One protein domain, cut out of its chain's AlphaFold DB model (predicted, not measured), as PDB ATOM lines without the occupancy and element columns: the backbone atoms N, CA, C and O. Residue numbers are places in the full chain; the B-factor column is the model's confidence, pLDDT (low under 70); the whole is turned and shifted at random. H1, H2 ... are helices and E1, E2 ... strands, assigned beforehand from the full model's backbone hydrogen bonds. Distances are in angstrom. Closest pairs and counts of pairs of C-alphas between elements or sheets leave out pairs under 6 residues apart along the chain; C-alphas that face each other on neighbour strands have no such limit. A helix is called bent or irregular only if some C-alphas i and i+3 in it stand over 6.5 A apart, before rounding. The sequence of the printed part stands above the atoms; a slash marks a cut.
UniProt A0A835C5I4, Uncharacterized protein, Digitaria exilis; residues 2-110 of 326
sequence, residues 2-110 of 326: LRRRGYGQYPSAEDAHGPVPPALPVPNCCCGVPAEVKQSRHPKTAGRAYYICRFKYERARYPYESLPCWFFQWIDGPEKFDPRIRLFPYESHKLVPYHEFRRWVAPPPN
ATOM      1  N   LEU A   2       3.155  22.308 -15.668       43.84
ATOM      2  CA  LEU A   2       2.465  23.586 -15.900       43.84
ATOM      3  C   LEU A   2       1.676  23.950 -14.629       43.84
ATOM      4  O   LEU A   2       0.802  23.189 -14.217       43.84
ATOM      5  N   ARG A   3       2.000  25.084 -13.985       49.47
ATOM      6  CA  ARG A   3       1.239  25.615 -12.835       49.47
ATOM      7  C   ARG A   3      -0.242  25.706 -13.218       49.47
ATOM      8  O   ARG A   3      -0.572  26.355 -14.212       49.47
ATOM      9  N   ARG A   4      -1.134  25.077 -12.439       52.84
ATOM     10  CA  ARG A   4      -2.587  25.233 -12.610       52.84
ATOM     11  C   ARG A   4      -2.930  26.707 -12.423       52.84
ATOM     12  O   ARG A   4      -2.818  27.234 -11.321       52.84
ATOM     13  N   ARG A   5      -3.313  27.368 -13.512       55.81
ATOM     14  CA  ARG A   5      -3.796  28.745 -13.466       55.81
ATOM     15  C   ARG A   5      -5.249  28.770 -12.973       55.81
ATOM     16  O   ARG A   5      -6.072  27.977 -13.435       55.81
ATOM     17  N   GLY A   6      -5.523  29.640 -12.005       54.91
ATOM     18  CA  GLY A   6      -6.818  29.791 -11.336       54.91
ATOM     19  C   GLY A   6      -7.856  30.573 -12.148       54.91
ATOM     20  O   GLY A   6      -7.580  31.064 -13.244       54.91
ATOM     21  N   TYR A   7      -9.065  30.697 -11.593       52.50
ATOM     22  CA  TYR A   7     -10.118  31.571 -12.123       52.50
ATOM     23  C   TYR A   7      -9.597  33.016 -12.251       52.50
ATOM     24  O   TYR A   7      -8.909  33.499 -11.355       52.50
ATOM     25  N   GLY A   8      -9.873  33.683 -13.377       59.94
ATOM     26  CA  GLY A   8      -9.387  35.043 -13.668       59.94
ATOM     27  C   GLY A   8      -7.963  35.147 -14.238       59.94
ATOM     28  O   GLY A   8      -7.519  36.245 -14.549       59.94
ATOM     29  N   GLN A   9      -7.241  34.033 -14.412       71.50
ATOM     30  CA  GLN A   9      -5.880  34.037 -14.987       71.50
ATOM     31  C   GLN A   9      -5.819  33.681 -16.480       71.50
ATOM     32  O   GLN A   9      -4.747  33.724 -17.093       71.50
ATOM     33  N   TYR A  10      -6.958  33.294 -17.052       72.44
ATOM     34  CA  TYR A  10      -7.146  33.140 -18.487       72.44
ATOM     35  C   TYR A  10      -8.186  34.149 -18.965       72.44
ATOM     36  O   TYR A  10      -9.134  34.417 -18.220       72.44
ATOM     37  N   PRO A  11      -8.056  34.647 -20.207       77.56
ATOM     38  CA  PRO A  11      -9.155  35.316 -20.872       77.56
ATOM     39  C   PRO A  11     -10.385  34.406 -20.911       77.56
ATOM     40  O   PRO A  11     -10.310  33.181 -20.807       77.56
ATOM     41  N   SER A  12     -11.532  35.019 -21.081       83.94
ATOM     42  CA  SER A  12     -12.818  34.383 -21.244       83.94
ATOM     43  C   SER A  12     -13.330  34.609 -22.663       83.94
ATOM     44  O   SER A  12     -12.792  35.398 -23.442       83.94
ATOM     45  N   ALA A  13     -14.447  33.959 -22.989       85.69
ATOM     46  CA  ALA A  13     -15.142  34.234 -24.238       85.69
ATOM     47  C   ALA A  13     -15.641  35.690 -24.328       85.69
ATOM     48  O   ALA A  13     -16.043  36.118 -25.406       85.69
ATOM     49  N   GLU A  14     -15.632  36.459 -23.241       85.94
ATOM     50  CA  GLU A  14     -16.052  37.862 -23.222       85.94
ATOM     51  C   GLU A  14     -14.937  38.810 -23.687       85.94
ATOM     52  O   GLU A  14     -15.222  39.896 -24.200       85.94
ATOM     53  N   ASP A  15     -13.680  38.367 -23.586       87.62
ATOM     54  CA  ASP A  15     -12.484  39.169 -23.832       87.62
ATOM     55  C   ASP A  15     -12.168  39.257 -25.328       87.62
ATOM     56  O   ASP A  15     -11.369  38.495 -25.886       87.62
ATOM     57  N   ALA A  16     -12.815  40.217 -25.995       86.12
ATOM     58  CA  ALA A  16     -12.728  40.409 -27.440       86.12
ATOM     59  C   ALA A  16     -11.298  40.672 -27.949       86.12
ATOM     60  O   ALA A  16     -10.964  40.263 -29.059       86.12
ATOM     61  N   HIS A  17     -10.448  41.282 -27.127       85.50
ATOM     62  CA  HIS A  17      -9.076  41.655 -27.484       85.50
ATOM     63  C   HIS A  17      -8.023  40.642 -27.009       85.50
ATOM     64  O   HIS A  17      -6.832  40.941 -27.021       85.50
ATOM     65  N   GLY A  18      -8.444  39.452 -26.568       84.06
ATOM     66  CA  GLY A  18      -7.509  38.400 -26.181       84.06
ATOM     67  C   GLY A  18      -6.605  37.967 -27.348       84.06
ATOM     68  O   GLY A  18      -7.036  38.019 -28.504       84.06
ATOM     69  N   PRO A  19      -5.374  37.508 -27.064       85.56
ATOM     70  CA  PRO A  19      -4.437  37.066 -28.092       85.56
ATOM     71  C   PRO A  19      -5.001  35.883 -28.883       85.56
ATOM     72  O   PRO A  19      -5.740  35.063 -28.332       85.56
ATOM     73  N   VAL A  20      -4.603  35.778 -30.153       90.06
ATOM     74  CA  VAL A  20      -5.016  34.722 -31.091       90.06
ATOM     75  C   VAL A  20      -3.773  33.955 -31.556       90.06
ATOM     76  O   VAL A  20      -3.181  34.300 -32.579       90.06
ATOM     77  N   PRO A  21      -3.295  32.963 -30.783       88.12
ATOM     78  CA  PRO A  21      -2.162  32.141 -31.193       88.12
ATOM     79  C   PRO A  21      -2.518  31.243 -32.389       88.12
ATOM     80  O   PRO A  21      -3.701  31.070 -32.697       88.12
ATOM     81  N   PRO A  22      -1.519  30.606 -33.033       87.38
ATOM     82  CA  PRO A  22      -1.767  29.616 -34.072       87.38
ATOM     83  C   PRO A  22      -2.762  28.542 -33.618       87.38
ATOM     84  O   PRO A  22      -2.699  28.042 -32.493       87.38
ATOM     85  N   ALA A  23      -3.676  28.174 -34.517       87.69
ATOM     86  CA  ALA A  23      -4.697  27.171 -34.235       87.69
ATOM     87  C   ALA A  23      -4.105  25.774 -34.002       87.69
ATOM     88  O   ALA A  23      -4.712  24.965 -33.305       87.69
ATOM     89  N   LEU A  24      -2.942  25.487 -34.589       91.50
ATOM     90  CA  LEU A  24      -2.231  24.223 -34.458       91.50
ATOM     91  C   LEU A  24      -0.792  24.461 -33.971       91.50
ATOM     92  O   LEU A  24      -0.204  25.485 -34.328       91.50
ATOM     93  N   PRO A  25      -0.209  23.514 -33.212       93.69
ATOM     94  CA  PRO A  25      -0.825  22.275 -32.711       93.69
ATOM     95  C   PRO A  25      -1.924  22.537 -31.666       93.69
ATOM     96  O   PRO A  25      -1.959  23.599 -31.048       93.69
ATOM     97  N   VAL A  26      -2.832  21.570 -31.473       94.31
ATOM     98  CA  VAL A  26      -3.886  21.672 -30.445       94.31
ATOM     99  C   VAL A  26      -3.216  21.832 -29.073       94.31
ATOM    100  O   VAL A  26      -2.436  20.958 -28.685       94.31
ATOM    101  N   PRO A  27      -3.483  22.918 -28.327       93.31
ATOM    102  CA  PRO A  27      -2.816  23.155 -27.059       93.31
ATOM    103  C   PRO A  27      -3.320  22.177 -25.997       93.31
ATOM    104  O   PRO A  27      -4.515  21.890 -25.899       93.31
ATOM    105  N   ASN A  28      -2.408  21.703 -25.152       91.31
ATOM    106  CA  ASN A  28      -2.786  20.971 -23.950       91.31
ATOM    107  C   ASN A  28      -3.248  21.953 -22.869       91.31
ATOM    108  O   ASN A  28      -2.593  22.963 -22.604       91.31
ATOM    109  N   CYS A  29      -4.362  21.643 -22.210       87.62
ATOM    110  CA  CYS A  29      -4.818  22.419 -21.061       87.62
ATOM    111  C   CYS A  29      -3.963  22.112 -19.811       87.62
ATOM    112  O   CYS A  29      -3.097  21.234 -19.820       87.62
ATOM    113  N   CYS A  30      -4.232  22.778 -18.679       82.88
ATOM    114  CA  CYS A  30      -3.490  22.521 -17.429       82.88
ATOM    115  C   CYS A  30      -3.690  21.097 -16.873       82.88
ATOM    116  O   CYS A  30      -2.957  20.693 -15.975       82.88
ATOM    117  N   CYS A  31      -4.677  20.346 -17.372       82.44
ATOM    118  CA  CYS A  31      -4.870  18.933 -17.039       82.44
ATOM    119  C   CYS A  31      -3.944  17.997 -17.837       82.44
ATOM    120  O   CYS A  31      -4.015  16.792 -17.637       82.44
ATOM    121  N   GLY A  32      -3.114  18.521 -18.748       85.06
ATOM    122  CA  GLY A  32      -2.216  17.713 -19.576       85.06
ATOM    123  C   GLY A  32      -2.913  16.961 -20.712       85.06
ATOM    124  O   GLY A  32      -2.308  16.073 -21.299       85.06
ATOM    125  N   VAL A  33      -4.165  17.310 -21.029       87.25
ATOM    126  CA  VAL A  33      -4.924  16.722 -22.143       87.25
ATOM    127  C   VAL A  33      -5.154  17.756 -23.249       87.25
ATOM    128  O   VAL A  33      -5.243  18.951 -22.930       87.25
ATOM    129  N   PRO A  34      -5.300  17.328 -24.516       92.94
ATOM    130  CA  PRO A  34      -5.646  18.227 -25.610       92.94
ATOM    131  C   PRO A  34      -6.940  18.994 -25.325       92.94
ATOM    132  O   PRO A  34      -7.923  18.429 -24.834       92.94
ATOM    133  N   ALA A  35      -6.929  20.294 -25.612       94.12
ATOM    134  CA  ALA A  35      -8.113  21.130 -25.516       94.12
ATOM    135  C   ALA A  35      -9.122  20.807 -26.627       94.12
ATOM    136  O   ALA A  35      -8.772  20.353 -27.716       94.12
ATOM    137  N   GLU A  36     -10.388  21.100 -26.354       95.31
ATOM    138  CA  GLU A  36     -11.481  20.969 -27.315       95.31
ATOM    139  C   GLU A  36     -11.975  22.343 -27.755       95.31
ATOM    140  O   GLU A  36     -11.682  23.364 -27.128       95.31
ATOM    141  N   VAL A  37     -12.700  22.374 -28.866       94.25
ATOM    142  CA  VAL A  37     -13.109  23.602 -29.542       94.25
ATOM    143  C   VAL A  37     -14.569  23.910 -29.281       94.25
ATOM    144  O   VAL A  37     -15.426  23.025 -29.207       94.25
ATOM    145  N   LYS A  38     -14.859  25.208 -29.211       92.19
ATOM    146  CA  LYS A  38     -16.216  25.737 -29.171       92.19
ATOM    147  C   LYS A  38     -16.310  27.086 -29.871       92.19
ATOM    148  O   LYS A  38     -15.355  27.856 -29.874       92.19
ATOM    149  N   GLN A  39     -17.488  27.397 -30.414       91.75
ATOM    150  CA  GLN A  39     -17.804  28.744 -30.897       91.75
ATOM    151  C   GLN A  39     -18.470  29.593 -29.829       91.75
ATOM    152  O   GLN A  39     -19.397  29.163 -29.135       91.75
ATOM    153  N   SER A  40     -18.000  30.830 -29.725       91.75
ATOM    154  CA  SER A  40     -18.539  31.825 -28.826       91.75
ATOM    155  C   SER A  40     -19.959  32.210 -29.209       91.75
ATOM    156  O   SER A  40     -20.337  32.331 -30.376       91.75
ATOM    157  N   ARG A  41     -20.741  32.417 -28.156       88.31
ATOM    158  CA  ARG A  41     -22.122  32.899 -28.169       88.31
ATOM    159  C   ARG A  41     -22.249  34.246 -27.468       88.31
ATOM    160  O   ARG A  41     -23.350  34.780 -27.374       88.31
ATOM    161  N   HIS A  42     -21.136  34.751 -26.941       88.81
ATOM    162  CA  HIS A  42     -21.103  35.973 -26.165       88.81
ATOM    163  C   HIS A  42     -21.364  37.179 -27.087       88.81
ATOM    164  O   HIS A  42     -20.815  37.204 -28.190       88.81
ATOM    165  N   PRO A  43     -22.163  38.182 -26.673       87.12
ATOM    166  CA  PRO A  43     -22.555  39.300 -27.535       87.12
ATOM    167  C   PRO A  43     -21.402  40.015 -28.244       87.12
ATOM    168  O   PRO A  43     -21.579  40.452 -29.370       87.12
ATOM    169  N   LYS A  44     -20.224  40.094 -27.612       89.19
ATOM    170  CA  LYS A  44     -19.045  40.806 -28.143       89.19
ATOM    171  C   LYS A  44     -18.130  39.965 -29.039       89.19
ATOM    172  O   LYS A  44     -17.225  40.496 -29.667       89.19
ATOM    173  N   THR A  45     -18.288  38.643 -29.033       92.06
ATOM    174  CA  THR A  45     -17.332  37.714 -29.674       92.06
ATOM    175  C   THR A  45     -18.023  36.568 -30.407       92.06
ATOM    176  O   THR A  45     -17.363  35.615 -30.813       92.06
ATOM    177  N   ALA A  46     -19.346  36.643 -30.556       90.81
ATOM    178  CA  ALA A  46     -20.182  35.649 -31.209       90.81
ATOM    179  C   ALA A  46     -19.573  35.191 -32.542       90.81
ATOM    180  O   ALA A  46     -19.086  36.011 -33.306       90.81
ATOM    181  N   GLY A  47     -19.559  33.887 -32.806       90.19
ATOM    182  CA  GLY A  47     -19.025  33.318 -34.053       90.19
ATOM    183  C   GLY A  47     -17.549  32.914 -33.984       90.19
ATOM    184  O   GLY A  47     -17.169  31.899 -34.579       90.19
ATOM    185  N   ARG A  48     -16.740  33.613 -33.177       93.75
ATOM    186  CA  ARG A  48     -15.321  33.281 -32.961       93.75
ATOM    187  C   ARG A  48     -15.165  31.925 -32.281       93.75
ATOM    188  O   ARG A  48     -15.913  31.618 -31.352       93.75
ATOM    189  N   ALA A  49     -14.188  31.127 -32.700       94.56
ATOM    190  CA  ALA A  49     -13.855  29.859 -32.061       94.56
ATOM    191  C   ALA A  49     -12.712  30.013 -31.050       94.56
ATOM    192  O   ALA A  49     -11.824  30.857 -31.194       94.56
ATOM    193  N   TYR A  50     -12.734  29.172 -30.024       94.81
ATOM    194  CA  TYR A  50     -11.703  29.100 -28.997       94.81
ATOM    195  C   TYR A  50     -11.500  27.661 -28.528       94.81
ATOM    196  O   TYR A  50     -12.406  26.827 -28.608       94.81
ATOM    197  N   TYR A  51     -10.313  27.407 -27.993       95.06
ATOM    198  CA  TYR A  51      -9.987  26.216 -27.234       95.06
ATOM    199  C   TYR A  51     -10.383  26.355 -25.772       95.06
ATOM    200  O   TYR A  51     -10.294  27.432 -25.176       95.06
ATOM    201  N   ILE A  52     -10.781  25.236 -25.180       92.50
ATOM    202  CA  ILE A  52     -11.197  25.135 -23.790       92.50
ATOM    203  C   ILE A  52     -10.890  23.744 -23.242       92.50
ATOM    204  O   ILE A  52     -10.794  22.774 -23.993       92.50
ATOM    205  N   CYS A  53     -10.714  23.619 -21.928       90.06
ATOM    206  CA  CYS A  53     -10.531  22.296 -21.334       90.06
ATOM    207  C   CYS A  53     -11.774  21.417 -21.568       90.06
ATOM    208  O   CYS A  53     -12.881  21.827 -21.216       90.06
ATOM    209  N   ARG A  54     -11.579  20.187 -22.067       87.06
ATOM    210  CA  ARG A  54     -12.658  19.196 -22.252       87.06
ATOM    211  C   ARG A  54     -13.433  18.902 -20.963       87.06
ATOM    212  O   ARG A  54     -14.645  18.744 -20.967       87.06
ATOM    213  N   PHE A  55     -12.742  18.945 -19.823       83.25
ATOM    214  CA  PHE A  55     -13.329  18.692 -18.508       83.25
ATOM    215  C   PHE A  55     -14.039  19.910 -17.902       83.25
ATOM    216  O   PHE A  55     -14.480  19.847 -16.759       83.25
ATOM    217  N   LYS A  56     -14.160  21.039 -18.617       80.12
ATOM    218  CA  LYS A  56     -14.733  22.272 -18.047       80.12
ATOM    219  C   LYS A  56     -16.148  22.082 -17.489       80.12
ATOM    220  O   LYS A  56     -16.503  22.743 -16.515       80.12
ATOM    221  N   TYR A  57     -16.945  21.216 -18.111       76.00
ATOM    222  CA  TYR A  57     -18.333  20.953 -17.718       76.00
ATOM    223  C   TYR A  57     -18.519  19.603 -17.004       76.00
ATOM    224  O   TYR A  57     -19.609  19.323 -16.509       76.00
ATOM    225  N   GLU A  58     -17.469  18.784 -16.900       69.50
ATOM    226  CA  GLU A  58     -17.500  17.493 -16.209       69.50
ATOM    227  C   GLU A  58     -17.268  17.692 -14.703       69.50
ATOM    228  O   GLU A  58     -16.188  17.438 -14.178       69.50
ATOM    229  N   ARG A  59     -18.295  18.168 -13.986       55.38
ATOM    230  CA  ARG A  59     -18.254  18.302 -12.513       55.38
ATOM    231  C   ARG A  59     -18.280  16.960 -11.767       55.38
ATOM    232  O   ARG A  59     -17.879  16.917 -10.615       55.38
ATOM    233  N   ALA A  60     -18.743  15.888 -12.408       50.06
ATOM    234  CA  ALA A  60     -19.139  14.645 -11.738       50.06
ATOM    235  C   ALA A  60     -18.057  13.545 -11.669       50.06
ATOM    236  O   ALA A  60     -18.343  12.453 -11.196       50.06
ATOM    237  N   ARG A  61     -16.838  13.776 -12.182       46.94
ATOM    238  CA  ARG A  61     -15.822  12.710 -12.331       46.94
ATOM    239  C   ARG A  61     -14.578  12.833 -11.458       46.94
ATOM    240  O   ARG A  61     -13.748  11.932 -11.500       46.94
ATOM    241  N   TYR A  62     -14.433  13.909 -10.691       44.66
ATOM    242  CA  TYR A  62     -13.263  14.101  -9.839       44.66
ATOM    243  C   TYR A  62     -13.675  14.368  -8.390       44.66
ATOM    244  O   TYR A  62     -14.628  15.117  -8.173       44.66
ATOM    245  N   PRO A  63     -12.961  13.782  -7.407       45.19
ATOM    246  CA  PRO A  63     -13.175  14.101  -6.009       45.19
ATOM    247  C   PRO A  63     -13.006  15.608  -5.788       45.19
ATOM    248  O   PRO A  63     -12.196  16.256  -6.454       45.19
ATOM    249  N   TYR A  64     -13.812  16.103  -4.854       44.97
ATOM    250  CA  TYR A  64     -14.134  17.454  -4.370       44.97
ATOM    251  C   TYR A  64     -13.043  18.564  -4.377       44.97
ATOM    252  O   TYR A  64     -13.335  19.710  -4.053       44.97
ATOM    253  N   GLU A  65     -11.808  18.293  -4.795       50.06
ATOM    254  CA  GLU A  65     -10.654  19.192  -4.659       50.06
ATOM    255  C   GLU A  65     -10.089  19.737  -5.984       50.06
ATOM    256  O   GLU A  65      -9.288  20.675  -5.983       50.06
ATOM    257  N   SER A  66     -10.495  19.218  -7.151       55.41
ATOM    258  CA  SER A  66     -10.008  19.756  -8.429       55.41
ATOM    259  C   SER A  66     -10.972  20.779  -9.028       55.41
ATOM    260  O   SER A  66     -11.929  20.421  -9.713       55.41
ATOM    261  N   LEU A  67     -10.680  22.070  -8.831       60.81
ATOM    262  CA  LEU A  67     -11.325  23.153  -9.580       60.81
ATOM    263  C   LEU A  67     -11.263  22.875 -11.096       60.81
ATOM    264  O   LEU A  67     -10.219  22.419 -11.585       60.81
ATOM    265  N   PRO A  68     -12.338  23.169 -11.855       67.12
ATOM    266  CA  PRO A  68     -12.349  22.964 -13.296       67.12
ATOM    267  C   PRO A  68     -11.197  23.744 -13.931       67.12
ATOM    268  O   PRO A  68     -10.933  24.894 -13.584       67.12
ATOM    269  N   CYS A  69     -10.481  23.114 -14.862       79.62
ATOM    270  CA  CYS A  69      -9.405  23.792 -15.569       79.62
ATOM    271  C   CYS A  69      -9.985  24.923 -16.426       79.62
ATOM    272  O   CYS A  69     -10.707  24.687 -17.395       79.62
ATOM    273  N   TRP A  70      -9.622  26.154 -16.076       82.31
ATOM    274  CA  TRP A  70     -10.088  27.374 -16.736       82.31
ATOM    275  C   TRP A  70      -9.327  27.713 -18.019       82.31
ATOM    276  O   TRP A  70      -9.429  28.839 -18.494       82.31
ATOM    277  N   PHE A  71      -8.572  26.760 -18.577       88.94
ATOM    278  CA  PHE A  71      -7.834  26.962 -19.821       88.94
ATOM    279  C   PHE A  71      -8.754  27.502 -20.917       88.94
ATOM    280  O   PHE A  71      -9.833  26.950 -21.163       88.94
ATOM    281  N   PHE A  72      -8.296  28.570 -21.558       91.69
ATOM    282  CA  PHE A  72      -8.977  29.249 -22.643       91.69
ATOM    283  C   PHE A  72      -7.938  29.860 -23.582       91.69
ATOM    284  O   PHE A  72      -6.966  30.463 -23.124       91.69
ATOM    285  N   GLN A  73      -8.166  29.732 -24.887       92.88
ATOM    286  CA  GLN A  73      -7.327  30.346 -25.914       92.88
ATOM    287  C   GLN A  73      -8.158  30.619 -27.168       92.88
ATOM    288  O   GLN A  73      -8.827  29.715 -27.661       92.88
ATOM    289  N   TRP A  74      -8.101  31.833 -27.718       95.00
ATOM    290  CA  TRP A  74      -8.751  32.114 -28.999       95.00
ATOM    291  C   TRP A  74      -8.089  31.340 -30.142       95.00
ATOM    292  O   TRP A  74      -6.869  31.196 -30.182       95.00
ATOM    293  N   ILE A  75      -8.912  30.856 -31.068       94.44
ATOM    294  CA  ILE A  75      -8.473  30.294 -32.354       94.44
ATOM    295  C   ILE A  75      -8.575  31.363 -33.439       94.44
ATOM    296  O   ILE A  75      -7.730  31.425 -34.324       94.44
ATOM    297  N   ASP A  76      -9.602  32.213 -33.348       91.94
ATOM    298  CA  ASP A  76      -9.886  33.239 -34.343       91.94
ATOM    299  C   ASP A  76      -9.819  34.653 -33.783       91.94
ATOM    300  O   ASP A  76     -10.133  34.910 -32.608       91.94
ATOM    301  N   GLY A  77      -9.515  35.586 -34.677       90.12
ATOM    302  CA  GLY A  77      -9.592  37.005 -34.403       90.12
ATOM    303  C   GLY A  77     -11.007  37.575 -34.523       90.12
ATOM    304  O   GLY A  77     -11.994  36.847 -34.702       90.12
ATOM    305  N   PRO A  78     -11.129  38.899 -34.339       90.00
ATOM    306  CA  PRO A  78     -12.401  39.614 -34.391       90.00
ATOM    307  C   PRO A  78     -13.077  39.564 -35.769       90.00
ATOM    308  O   PRO A  78     -14.291  39.714 -35.842       90.00
ATOM    309  N   GLU A  79     -12.351  39.271 -36.848       90.50
ATOM    310  CA  GLU A  79     -12.886  39.119 -38.208       90.50
ATOM    311  C   GLU A  79     -13.866  37.946 -38.364       90.50
ATOM    312  O   GLU A  79     -14.589  37.866 -39.355       90.50
ATOM    313  N   LYS A  80     -13.897  37.016 -37.399       90.69
ATOM    314  CA  LYS A  80     -14.885  35.924 -37.345       90.69
ATOM    315  C   LYS A  80     -16.101  36.252 -36.485       90.69
ATOM    316  O   LYS A  80     -16.905  35.357 -36.221       90.69
ATOM    317  N   PHE A  81     -16.229  37.495 -36.023       90.50
ATOM    318  CA  PHE A  81     -17.420  37.940 -35.320       90.50
ATOM    319  C   PHE A  81     -18.641  37.862 -36.244       90.50
ATOM    320  O   PHE A  81     -18.690  38.508 -37.286       90.50
ATOM    321  N   ASP A  82     -19.628  37.062 -35.851       87.06
ATOM    322  CA  ASP A  82     -20.932  36.995 -36.494       87.06
ATOM    323  C   ASP A  82     -22.023  36.829 -35.418       87.06
ATOM    324  O   ASP A  82     -22.186  35.739 -34.844       87.06
ATOM    325  N   PRO A  83     -22.797  37.889 -35.134       84.69
ATOM    326  CA  PRO A  83     -23.834  37.874 -34.112       84.69
ATOM    327  C   PRO A  83     -24.985  36.935 -34.491       84.69
ATOM    328  O   PRO A  83     -25.656  36.409 -33.603       84.69
ATOM    329  N   ARG A  84     -25.178  36.622 -35.782       80.88
ATOM    330  CA  ARG A  84     -26.281  35.781 -36.278       80.88
ATOM    331  C   ARG A  84     -26.183  34.340 -35.817       80.88
ATOM    332  O   ARG A  84     -27.207  33.663 -35.753       80.88
ATOM    333  N   ILE A  85     -25.000  33.871 -35.403       84.19
ATOM    334  CA  ILE A  85     -24.892  32.559 -34.755       84.19
ATOM    335  C   ILE A  85     -25.869  32.497 -33.566       84.19
ATOM    336  O   ILE A  85     -26.508  31.467 -33.358       84.19
ATOM    337  N   ARG A  86     -26.078  33.621 -32.852       83.56
ATOM    338  CA  ARG A  86     -26.956  33.764 -31.675       83.56
ATOM    339  C   ARG A  86     -28.440  33.506 -31.953       83.56
ATOM    340  O   ARG A  86     -29.195  33.300 -31.008       83.56
ATOM    341  N   LEU A  87     -28.840  33.445 -33.223       78.00
ATOM    342  CA  LEU A  87     -30.187  33.066 -33.652       78.00
ATOM    343  C   LEU A  87     -30.459  31.565 -33.514       78.00
ATOM    344  O   LEU A  87     -31.613  31.160 -33.448       78.00
ATOM    345  N   PHE A  88     -29.411  30.741 -33.458       76.06
ATOM    346  CA  PHE A  88     -29.546  29.288 -33.413       76.06
ATOM    347  C   PHE A  88     -29.510  28.766 -32.003       76.06
ATOM    348  O   PHE A  88     -28.706  29.234 -31.203       76.06
ATOM    349  N   PRO A  89     -30.271  27.726 -31.683       72.62
ATOM    350  CA  PRO A  89     -30.002  27.040 -30.449       72.62
ATOM    351  C   PRO A  89     -28.640  26.362 -30.442       72.62
ATOM    352  O   PRO A  89     -28.123  25.924 -31.467       72.62
ATOM    353  N   TYR A  90     -28.049  26.302 -29.256       75.25
ATOM    354  CA  TYR A  90     -26.723  25.744 -29.056       75.25
ATOM    355  C   TYR A  90     -26.688  24.960 -27.750       75.25
ATOM    356  O   TYR A  90     -27.307  25.347 -26.758       75.25
ATOM    357  N   GLU A  91     -25.958  23.853 -27.748       76.94
ATOM    358  CA  GLU A  91     -25.705  23.091 -26.531       76.94
ATOM    359  C   GLU A  91     -24.570  23.762 -25.762       76.94
ATOM    360  O   GLU A  91     -23.414  23.773 -26.189       76.94
ATOM    361  N   SER A  92     -24.891  24.353 -24.611       78.31
ATOM    362  CA  SER A  92     -23.933  25.142 -23.838       78.31
ATOM    363  C   SER A  92     -22.774  24.331 -23.276       78.31
ATOM    364  O   SER A  92     -21.783  24.946 -22.895       78.31
ATOM    365  N   HIS A  93     -22.859  23.004 -23.215       80.75
ATOM    366  CA  HIS A  93     -21.794  22.141 -22.687       80.75
ATOM    367  C   HIS A  93     -21.114  21.292 -23.760       80.75
ATOM    368  O   HIS A  93     -20.131  20.627 -23.457       80.75
ATOM    369  N   LYS A  94     -21.602  21.329 -25.006       85.50
ATOM    370  CA  LYS A  94     -21.009  20.549 -26.085       85.50
ATOM    371  C   LYS A  94     -19.658  21.136 -26.475       85.50
ATOM    372  O   LYS A  94     -19.543  22.337 -26.735       85.50
ATOM    373  N   LEU A  95     -18.672  20.255 -26.512       89.94
ATOM    374  CA  LEU A  95     -17.302  20.477 -26.937       89.94
ATOM    375  C   LEU A  95     -16.961  19.397 -27.967       89.94
ATOM    376  O   LEU A  95     -17.599  18.343 -27.983       89.94
ATOM    377  N   VAL A  96     -16.041  19.697 -28.880       91.25
ATOM    378  CA  VAL A  96     -15.612  18.755 -29.922       91.25
ATOM    379  C   VAL A  96     -14.102  18.853 -30.142       91.25
ATOM    380  O   VAL A  96     -13.544  19.951 -30.026       91.25
ATOM    381  N   PRO A  97     -13.419  17.753 -30.498       93.94
ATOM    382  CA  PRO A  97     -12.036  17.806 -30.959       93.94
ATOM    383  C   PRO A  97     -11.869  18.756 -32.154       93.94
ATOM    384  O   PRO A  97     -12.766  18.882 -32.987       93.94
ATOM    385  N   TYR A  98     -10.700  19.397 -32.285       92.94
ATOM    386  CA  TYR A  98     -10.463  20.383 -33.356       92.94
ATOM    387  C   TYR A  98     -10.700  19.827 -34.765       92.94
ATOM    388  O   TYR A  98     -11.269  20.510 -35.607       92.94
ATOM    389  N   HIS A  99     -10.309  18.580 -35.026       90.12
ATOM    390  CA  HIS A  99     -10.467  17.962 -36.344       90.12
ATOM    391  C   HIS A  99     -11.932  17.637 -36.696       90.12
ATOM    392  O   HIS A  99     -12.272  17.539 -37.871       90.12
ATOM    393  N   GLU A 100     -12.812  17.505 -35.699       91.31
ATOM    394  CA  GLU A 100     -14.258  17.321 -35.895       91.31
ATOM    395  C   GLU A 100     -15.021  18.649 -35.896       91.31
ATOM    396  O   GLU A 100     -16.203  18.708 -36.254       91.31
ATOM    397  N   PHE A 101     -14.363  19.730 -35.473       90.81
ATOM    398  CA  PHE A 101     -14.990  21.025 -35.311       90.81
ATOM    399  C   PHE A 101     -15.445  21.589 -36.658       90.81
ATOM    400  O   PHE A 101     -14.656  22.004 -37.508       90.81
ATOM    401  N   ARG A 102     -16.766  21.663 -36.827       86.00
ATOM    402  CA  ARG A 102     -17.397  22.344 -37.955       86.00
ATOM    403  C   ARG A 102     -17.772  23.756 -37.550       86.00
ATOM    404  O   ARG A 102     -18.633  23.975 -36.700       86.00
ATOM    405  N   ARG A 103     -17.116  24.708 -38.196       84.31
ATOM    406  CA  ARG A 103     -17.332  26.135 -38.001       84.31
ATOM    407  C   ARG A 103     -18.719  26.551 -38.494       84.31
ATOM    408  O   ARG A 103     -19.123  26.194 -39.596       84.31
ATOM    409  N   TRP A 104     -19.404  27.375 -37.705       81.56
ATOM    410  CA  TRP A 104     -20.526  28.183 -38.172       81.56
ATOM    411  C   TRP A 104     -20.115  29.039 -39.367       81.56
ATOM    412  O   TRP A 104     -19.198  29.856 -39.265       81.56
ATOM    413  N   VAL A 105     -20.832  28.875 -40.470       73.44
ATOM    414  CA  VAL A 105     -20.709  29.723 -41.651       73.44
ATOM    415  C   VAL A 105     -21.994  30.518 -41.777       73.44
ATOM    416  O   VAL A 105     -23.084  29.972 -41.586       73.44
ATOM    417  N   ALA A 106     -21.849  31.803 -42.091       68.50
ATOM    418  CA  ALA A 106     -22.980  32.649 -42.403       68.50
ATOM    419  C   ALA A 106     -23.826  31.988 -43.513       68.50
ATOM    420  O   ALA A 106     -23.294  31.612 -44.559       68.50
ATOM    421  N   PRO A 107     -25.126  31.816 -43.290       65.31
ATOM    422  CA  PRO A 107     -26.022  31.207 -44.252       65.31
ATOM    423  C   PRO A 107     -26.314  32.176 -45.404       65.31
ATOM    424  O   PRO A 107     -26.081  33.381 -45.270       65.31
ATOM    425  N   PRO A 108     -26.826  31.675 -46.544       66.31
ATOM    426  CA  PRO A 108     -27.128  32.522 -47.688       66.31
ATOM    427  C   PRO A 108     -28.163  33.605 -47.330       66.31
ATOM    428  O   PRO A 108     -29.003  33.371 -46.449       66.31
ATOM    429  N   PRO A 109     -28.129  34.767 -48.014       68.25
ATOM    430  CA  PRO A 109     -29.083  35.851 -47.802       68.25
ATOM    431  C   PRO A 109     -30.537  35.374 -47.870       68.25
ATOM    432  O   PRO A 109     -30.859  34.426 -48.591       68.25
ATOM    433  N   ASN A 110     -31.428  36.050 -47.134       65.69
ATOM    434  CA  ASN A 110     -32.865  35.813 -47.271       65.69
ATOM    435  C   ASN A 110     -33.279  36.025 -48.738       65.69
ATOM    436  O   ASN A 110     -32.790  36.965 -49.372       65.69
TER     437      ASN A 110
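This is residues 2 to 110 of the 326 residues of an uncharacterized protein of Digitaria exilis (UniProt A0A835C5I4). Little regular structure: a small three-stranded sheet forms the core, with long loops around it, and residues 60 to 66 stick out. The sheet, E1-E2-E3, is antiparallel. The printed part has 109 residues, with E1, E2, H1, E3 and H2 along it; the class is mixed, with 20 residues in named elements. It is compact, radius of gyration of the C-alphas 14.3 A, yet elongated, spanning 51 by 27 by 25 A.

After residues 2 to 35, E1 is residues 36 to 39, 10.6 A, from (-11.481, 20.969, -27.315). E2 is 49 to 52, 9.9 A; H1, 54 to 57, is irregular, 7.5 A; E3 is 72 to 74, 7.0 A; H2, 83 to 87, 8.0 A, ends at (-30.187, 33.066, -33.652).

Hairpin E1 and E2 has N 38 and O 50 within hydrogen-bond range, 3.0 A. E2 and E3 have N 51 and O 73, 2.8 A. H1 is only just not on the sheet, with 4 pairs of C-alphas within 10 A; H2 is not on it and is apart from E1, E2 and H1. H1 is too short for an O i to N i+4 pair; H2 has 0 of 1 within range, but 2 of 2 O i to N i+3 pairs.

The C-alphas farthest apart, Glu 65 and Asn 110, are 50.8 A apart. The printed part has no cut. The link H1 to E3 is long. Residues 2 to 8, 58 to 68 and 106 to 110 have pLDDT under 70.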